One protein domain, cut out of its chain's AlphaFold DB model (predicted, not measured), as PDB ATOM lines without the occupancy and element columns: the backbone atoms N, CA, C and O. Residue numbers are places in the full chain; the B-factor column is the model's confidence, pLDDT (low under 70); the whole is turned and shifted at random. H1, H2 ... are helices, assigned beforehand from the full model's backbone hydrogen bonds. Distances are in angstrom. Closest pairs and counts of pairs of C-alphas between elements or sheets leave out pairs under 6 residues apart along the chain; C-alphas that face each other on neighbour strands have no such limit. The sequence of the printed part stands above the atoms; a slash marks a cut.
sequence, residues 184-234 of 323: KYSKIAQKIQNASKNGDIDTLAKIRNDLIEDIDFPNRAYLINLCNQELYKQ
ATOM      1  N   LYS A 184     304.326 388.732 243.771       95.25
ATOM      2  CA  LYS A 184     304.812 387.533 243.062       95.25
ATOM      3  C   LYS A 184     304.255 386.274 243.725       95.25
ATOM      4  O   LYS A 184     303.685 385.441 243.026       95.25
ATOM      5  N   TYR A 185     304.343 386.176 245.056       96.75
ATOM      6  CA  TYR A 185     303.782 385.051 245.808       96.75
ATOM      7  C   TYR A 185     302.269 384.947 245.603       96.75
ATOM      8  O   TYR A 185     301.782 383.906 245.160       96.75
ATOM      9  N   SER A 186     301.534 386.040 245.835       96.06
ATOM     10  CA  SER A 186     300.071 386.045 245.710       96.06
ATOM     11  C   SER A 186     299.597 385.629 244.318       96.06
ATOM     12  O   SER A 186     298.656 384.848 244.201       96.06
ATOM     13  N   LYS A 187     300.275 386.085 243.254       96.62
ATOM     14  CA  LYS A 187     299.959 385.687 241.873       96.62
ATOM     15  C   LYS A 187     300.126 384.185 241.651       96.62
ATOM     16  O   LYS A 187     299.255 383.577 241.039       96.62
ATOM     17  N   ILE A 188     301.216 383.588 242.135       97.19
ATOM     18  CA  ILE A 188     301.451 382.145 241.991       97.19
ATOM     19  C   ILE A 188     300.419 381.346 242.790       97.19
ATOM     20  O   ILE A 188     299.804 380.439 242.235       97.19
ATOM     21  N   ALA A 189     300.163 381.716 244.048       96.81
ATOM     22  CA  ALA A 189     299.168 381.045 244.885       96.81
ATOM     23  C   ALA A 189     297.765 381.066 244.246       96.81
ATOM     24  O   ALA A 189     297.116 380.026 244.133       96.81
ATOM     25  N   GLN A 190     297.329 382.223 243.735       96.69
ATOM     26  CA  GLN A 190     296.054 382.349 243.018       96.69
ATOM     27  C   GLN A 190     296.040 381.558 241.706       96.69
ATOM     28  O   GLN A 190     295.030 380.938 241.369       96.69
ATOM     29  N   LYS A 191     297.153 381.542 240.962       97.06
ATOM     30  CA  LYS A 191     297.263 380.775 239.716       97.06
ATOM     31  C   LYS A 191     297.110 379.274 239.972       97.06
ATOM     32  O   LYS A 191     296.388 378.624 239.223       97.06
ATOM     33  N   ILE A 192     297.702 378.751 241.048       96.69
ATOM     34  CA  ILE A 192     297.525 377.353 241.473       96.69
ATOM     35  C   ILE A 192     296.056 377.075 241.805       96.69
ATOM     36  O   ILE A 192     295.504 376.090 241.326       96.69
ATOM     37  N   GLN A 193     295.397 377.949 242.575       95.00
ATOM     38  CA  GLN A 193     293.978 377.774 242.912       95.00
ATOM     39  C   GLN A 193     293.071 377.770 241.677       95.00
ATOM     40  O   GLN A 193     292.155 376.955 241.588       95.00
ATOM     41  N   ASN A 194     293.315 378.672 240.726       96.12
ATOM     42  CA  ASN A 194     292.533 378.745 239.494       96.12
ATOM     43  C   ASN A 194     292.777 377.522 238.601       96.12
ATOM     44  O   ASN A 194     291.817 376.939 238.106       96.12
ATOM     45  N   ALA A 195     294.033 377.098 238.446       95.50
ATOM     46  CA  ALA A 195     294.378 375.907 237.674       95.50
ATOM     47  C   ALA A 195     293.780 374.634 238.295       95.50
ATOM     48  O   ALA A 195     293.179 373.832 237.590       95.50
ATOM     49  N   SER A 196     293.840 374.502 239.625       94.00
ATOM     50  CA  SER A 196     293.199 373.409 240.367       94.00
ATOM     51  C   SER A 196     291.690 373.345 240.114       94.00
ATOM     52  O   SER A 196     291.178 372.281 239.777       94.00
ATOM     53  N   LYS A 197     290.978 374.476 240.205       94.12
ATOM     54  CA  LYS A 197     289.526 374.528 239.955       94.12
ATOM     55  C   LYS A 197     289.150 374.189 238.515       94.12
ATOM     56  O   LYS A 197     288.107 373.583 238.299       94.12
ATOM     57  N   ASN A 198     289.977 374.596 237.557       94.12
ATOM     58  CA  ASN A 198     289.704 374.426 236.132       94.12
ATOM     59  C   ASN A 198     290.201 373.088 235.568       94.12
ATOM     60  O   ASN A 198     289.968 372.819 234.394       94.12
ATOM     61  N   GLY A 199     290.893 372.267 236.361       89.69
ATOM     62  CA  GLY A 199     291.494 371.030 235.862       89.69
ATOM     63  C   GLY A 199     292.715 371.250 234.958       89.69
ATOM     64  O   GLY A 199     293.025 370.400 234.129       89.69
ATOM     65  N   ASP A 200     293.383 372.405 235.057       92.56
ATOM     66  CA  ASP A 200     294.508 372.773 234.188       92.56
ATOM     67  C   ASP A 200     295.818 372.146 234.694       92.56
ATOM     68  O   ASP A 200     296.622 372.758 235.410       92.56
ATOM     69  N   ILE A 201     295.993 370.877 234.333       89.88
ATOM     70  CA  ILE A 201     297.115 370.028 234.742       89.88
ATOM     71  C   ILE A 201     298.450 370.558 234.206       89.88
ATOM     72  O   ILE A 201     299.436 370.558 234.944       89.88
ATOM     73  N   ASP A 202     298.488 371.061 232.969       89.44
ATOM     74  CA  ASP A 202     299.712 371.592 232.359       89.44
ATOM     75  C   ASP A 202     300.214 372.824 233.117       89.44
ATOM     76  O   ASP A 202     301.404 372.934 233.437       89.44
ATOM     77  N   THR A 203     299.305 373.732 233.488       93.25
ATOM     78  CA  THR A 203     299.657 374.881 234.323       93.25
ATOM     79  C   THR A 203     300.145 374.447 235.707       93.25
ATOM     80  O   THR A 203     301.136 375.001 236.192       93.25
ATOM     81  N   LEU A 204     299.494 373.472 236.352       93.75
ATOM     82  CA  LEU A 204     299.917 372.964 237.663       93.75
ATOM     83  C   LEU A 204     301.309 372.317 237.611       93.75
ATOM     84  O   LEU A 204     302.139 372.603 238.478       93.75
ATOM     85  N   ALA A 205     301.577 371.490 236.598       91.00
ATOM     86  CA  ALA A 205     302.866 370.832 236.398       91.00
ATOM     87  C   ALA A 205     303.980 371.854 236.137       91.00
ATOM     88  O   ALA A 205     305.037 371.792 236.766       91.00
ATOM     89  N   LYS A 206     303.711 372.855 235.288       92.31
ATOM     90  CA  LYS A 206     304.660 373.937 235.013       92.31
ATOM     91  C   LYS A 206     305.003 374.730 236.272       92.31
ATOM     92  O   LYS A 206     306.176 374.875 236.591       92.31
ATOM     93  N   ILE A 207     303.996 375.185 237.024       94.88
ATOM     94  CA  ILE A 207     304.227 375.933 238.271       94.88
ATOM     95  C   ILE A 207     305.028 375.095 239.271       94.88
ATOM     96  O   ILE A 207     305.916 375.625 239.934       94.88
ATOM     97  N   ARG A 208     304.731 373.794 239.390       92.81
ATOM     98  CA  ARG A 208     305.486 372.901 240.273       92.81
ATOM     99  C   ARG A 208     306.966 372.862 239.888       92.81
ATOM    100  O   ARG A 208     307.797 373.011 240.777       92.81
ATOM    101  N   ASN A 209     307.281 372.666 238.608       90.19
ATOM    102  CA  ASN A 209     308.663 372.589 238.127       90.19
ATOM    103  C   ASN A 209     309.395 373.923 238.325       90.19
ATOM    104  O   ASN A 209     310.469 373.937 238.920       90.19
ATOM    105  N   ASP A 210     308.757 375.043 237.973       93.88
ATOM    106  CA  ASP A 210     309.308 376.386 238.199       93.88
ATOM    107  C   ASP A 210     309.646 376.612 239.695       93.88
ATOM    108  O   ASP A 210     310.666 377.210 240.037       93.88
ATOM    109  N   LEU A 211     308.810 376.112 240.618       94.38
ATOM    110  CA  LEU A 211     309.032 376.209 242.070       94.38
ATOM    111  C   LEU A 211     310.100 375.244 242.611       94.38
ATOM    112  O   LEU A 211     310.650 375.500 243.685       94.38
ATOM    113  N   ILE A 212     310.350 374.119 241.936       90.81
ATOM    114  CA  ILE A 212     311.448 373.199 242.274       90.81
ATOM    115  C   ILE A 212     312.790 373.869 241.955       90.81
ATOM    116  O   ILE A 212     313.729 373.746 242.744       90.81
ATOM    117  N   GLU A 213     312.850 374.615 240.850       92.44
ATOM    118  CA  GLU A 213     314.033 375.364 240.421       92.44
ATOM    119  C   GLU A 213     314.263 376.648 241.243       92.44
ATOM    120  O   GLU A 213     315.402 376.947 241.610       92.44
ATOM    121  N   ASP A 214     313.208 377.398 241.590       93.31
ATOM    122  CA  ASP A 214     313.302 378.636 242.390       93.31
ATOM    123  C   ASP A 214     313.442 378.328 243.899       93.31
ATOM    124  O   ASP A 214     312.486 378.375 244.684       93.31
ATOM    125  N   ILE A 215     314.668 377.993 244.320       91.25
ATOM    126  CA  ILE A 215     314.995 377.605 245.705       91.25
ATOM    127  C   ILE A 215     314.669 378.725 246.707       91.25
ATOM    128  O   ILE A 215     314.242 378.435 247.829       91.25
ATOM    129  N   ASP A 216     314.806 379.990 246.323       93.06
ATOM    130  CA  ASP A 216     314.596 381.130 247.222       93.06
ATOM    131  C   ASP A 216     313.126 381.569 247.306       93.06
ATOM    132  O   ASP A 216     312.781 382.473 248.077       93.06
ATOM    133  N   PHE A 217     312.225 380.915 246.565       94.88
ATOM    134  CA  PHE A 217     310.814 381.273 246.579       94.88
ATOM    135  C   PHE A 217     310.178 381.036 247.964       94.88
ATOM    136  O   PHE A 217     310.267 379.937 248.536       94.88
ATOM    137  N   PRO A 218     309.482 382.039 248.532       94.00
ATOM    138  CA  PRO A 218     308.941 381.932 249.877       94.00
ATOM    139  C   PRO A 218     307.845 380.868 249.949       94.00
ATOM    140  O   PRO A 218     306.967 380.787 249.092       94.00
ATOM    141  N   ASN A 219     307.887 380.047 251.002       94.31
ATOM    142  CA  ASN A 219     306.913 378.977 251.246       94.31
ATOM    143  C   ASN A 219     306.763 377.986 250.057       94.31
ATOM    144  O   ASN A 219     305.713 377.361 249.895       94.31
ATOM    145  N   ARG A 220     307.818 377.799 249.240       94.56
ATOM    146  CA  ARG A 220     307.790 376.943 248.034       94.56
ATOM    147  C   ARG A 220     307.332 375.512 248.299       94.56
ATOM    148  O   ARG A 220     306.527 374.978 247.549       94.56
ATOM    149  N   ALA A 221     307.780 374.906 249.401       93.50
ATOM    150  CA  ALA A 221     307.463 373.515 249.725       93.50
ATOM    151  C   ALA A 221     305.953 373.291 249.901       93.50
ATOM    152  O   ALA A 221     305.425 372.259 249.491       93.50
ATOM    153  N   TYR A 222     305.251 374.273 250.474       94.31
ATOM    154  CA  TYR A 222     303.798 374.229 250.596       94.31
ATOM    155  C   TYR A 222     303.120 374.294 249.225       94.31
ATOM    156  O   TYR A 222     302.242 373.481 248.949       94.31
ATOM    157  N   LEU A 223     303.546 375.222 248.362       96.06
ATOM    158  CA  LEU A 223     302.974 375.391 247.024       96.06
ATOM    159  C   LEU A 223     303.227 374.167 246.131       96.06
ATOM    160  O   LEU A 223     302.303 373.692 245.484       96.06
ATOM    161  N   ILE A 224     304.437 373.599 246.170       93.62
ATOM    162  CA  ILE A 224     304.777 372.346 245.478       93.62
ATOM    163  C   ILE A 224     303.872 371.210 245.959       93.62
ATOM    164  O   ILE A 224     303.325 370.466 245.149       93.62
ATOM    165  N   ASN A 225     303.691 371.072 247.275       92.75
ATOM    166  CA  ASN A 225     302.820 370.038 247.821       92.75
ATOM    167  C   ASN A 225     301.354 370.245 247.408       92.75
ATOM    168  O   ASN A 225     300.675 369.272 247.100       92.75
ATOM    169  N   LEU A 226     300.882 371.494 247.352       93.44
ATOM    170  CA  LEU A 226     299.545 371.818 246.861       93.44
ATOM    171  C   LEU A 226     299.380 371.413 245.389       93.44
ATOM    172  O   LEU A 226     298.418 370.723 245.059       93.44
ATOM    173  N   CYS A 227     300.345 371.755 244.526       93.88
ATOM    174  CA  CYS A 227     300.367 371.293 243.138       93.88
ATOM    175  C   CYS A 227     300.339 369.763 243.062       93.88
ATOM    176  O   CYS A 227     299.512 369.214 242.351       93.88
ATOM    177  N   ASN A 228     301.184 369.065 243.825       90.50
ATOM    178  CA  ASN A 228     301.238 367.600 243.816       90.50
ATOM    179  C   ASN A 228     299.923 366.946 244.246       90.50
ATOM    180  O   ASN A 228     299.517 365.953 243.651       90.50
ATOM    181  N   GLN A 229     299.264 367.484 245.272       90.75
ATOM    182  CA  GLN A 229     297.976 366.975 245.742       90.75
ATOM    183  C   GLN A 229     296.885 367.137 244.683       90.75
ATOM    184  O   GLN A 229     296.130 366.199 244.440       90.75
ATOM    185  N   GLU A 230     296.826 368.301 244.040       92.94
ATOM    186  CA  GLU A 230     295.838 368.581 242.997       92.94
ATOM    187  C   GLU A 230     296.116 367.786 241.720       92.94
ATOM    188  O   GLU A 230     295.205 367.158 241.188       92.94
ATOM    189  N   LEU A 231     297.379 367.712 241.294       91.56
ATOM    190  CA  LEU A 231     297.816 366.857 240.193       91.56
ATOM    191  C   LEU A 231     297.424 365.402 240.443       91.56
ATOM    192  O   LEU A 231     296.762 364.800 239.605       91.56
ATOM    193  N   TYR A 232     297.753 364.854 241.616       89.81
ATOM    194  CA  TYR A 232     297.370 363.492 241.986       89.81
ATOM    195  C   TYR A 232     295.854 363.299 241.919       89.81
ATOM    196  O   TYR A 232     295.375 362.402 241.237       89.81
ATOM    197  N   LYS A 233     295.090 364.174 242.580       89.38
ATOM    198  CA  LYS A 233     293.627 364.083 242.648       89.38
ATOM    199  C   LYS A 233     292.966 364.110 241.265       89.38
ATOM    200  O   LYS A 233     291.931 363.482 241.090       89.38
ATOM    201  N   GLN A 234     293.534 364.849 240.317       88.88
ATOM    202  CA  GLN A 234     292.963 365.041 238.980       88.88
ATOM    203  C   GLN A 234     293.462 364.023 237.948       88.88
ATOM    204  O   GLN A 234     292.840 363.857 236.898       88.88
TER     205      GLN A 234
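This is residues 184 to 234 of the 323 residues of an uncharacterized protein of Candidatus Lokiarchaeota archaeon (UniProt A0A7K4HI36). Three helices of similar length stand side by side in an up-and-down bundle, their centres making a triangle in which each helix packs on the other two. H1 and H3 run the same way, H2 runs against both, and a short loop at residues 214 to 219 turns the chain from H2 into H3 at one end. The printed part has 51 residues with three named helices, in the order H1, H2, H3, and no named strand; its class is all helix. It is compact, with a radius of gyration of the C-alphas of 9.8 A, and elongated, with spans of 28 by 18 by 15 A.

H1, residues 184 to 198, begins at C-alpha 184 at (304.812, 387.533, 243.062) and is 21.2 A long from first to last C-alpha. H3, also 15 residues, covers residues 220 to 234, is 21.1 A long and ends at C-alpha 234 at (292.963, 365.041, 238.980). H2, residues 201 to 213, is 18.6 A long and begins at C-alpha 201 at (297.115, 370.028, 234.742).

The three helices form a bundle, up and down, each running against the one before it in the chain. H1 and H3 touch, with Ser 196 and Glu 230 as their closest C-alphas at 6.1 A. They run the same way at a shallow tilt of 8 degrees. H1 and H2 form a helical hairpin and touch, their closest C-alphas being those of Ala 195 and Leu 204, 6.3 A apart. They run opposite ways at a shallow tilt of 29 degrees. H2 and H3 form a second helical hairpin and touch, with 16 pairs of C-alphas within 8 A; the closest are those of Arg 208 and Ile 224, at 5.3 A. They run opposite ways at a shallow tilt of 25 degrees. In H1, H2 and H3 every O i to N i+4 pair is within hydrogen-bond range.

The two C-alphas farthest apart are those of Asp 216 and Gln 234, 28.2 A. The link from H1 to H2 is tight, with 2 residues, and the link from H2 to H3 is short, with 6. The printed part has no cut. Its mean pLDDT is 93.5, and no printed residue of this model is under 70.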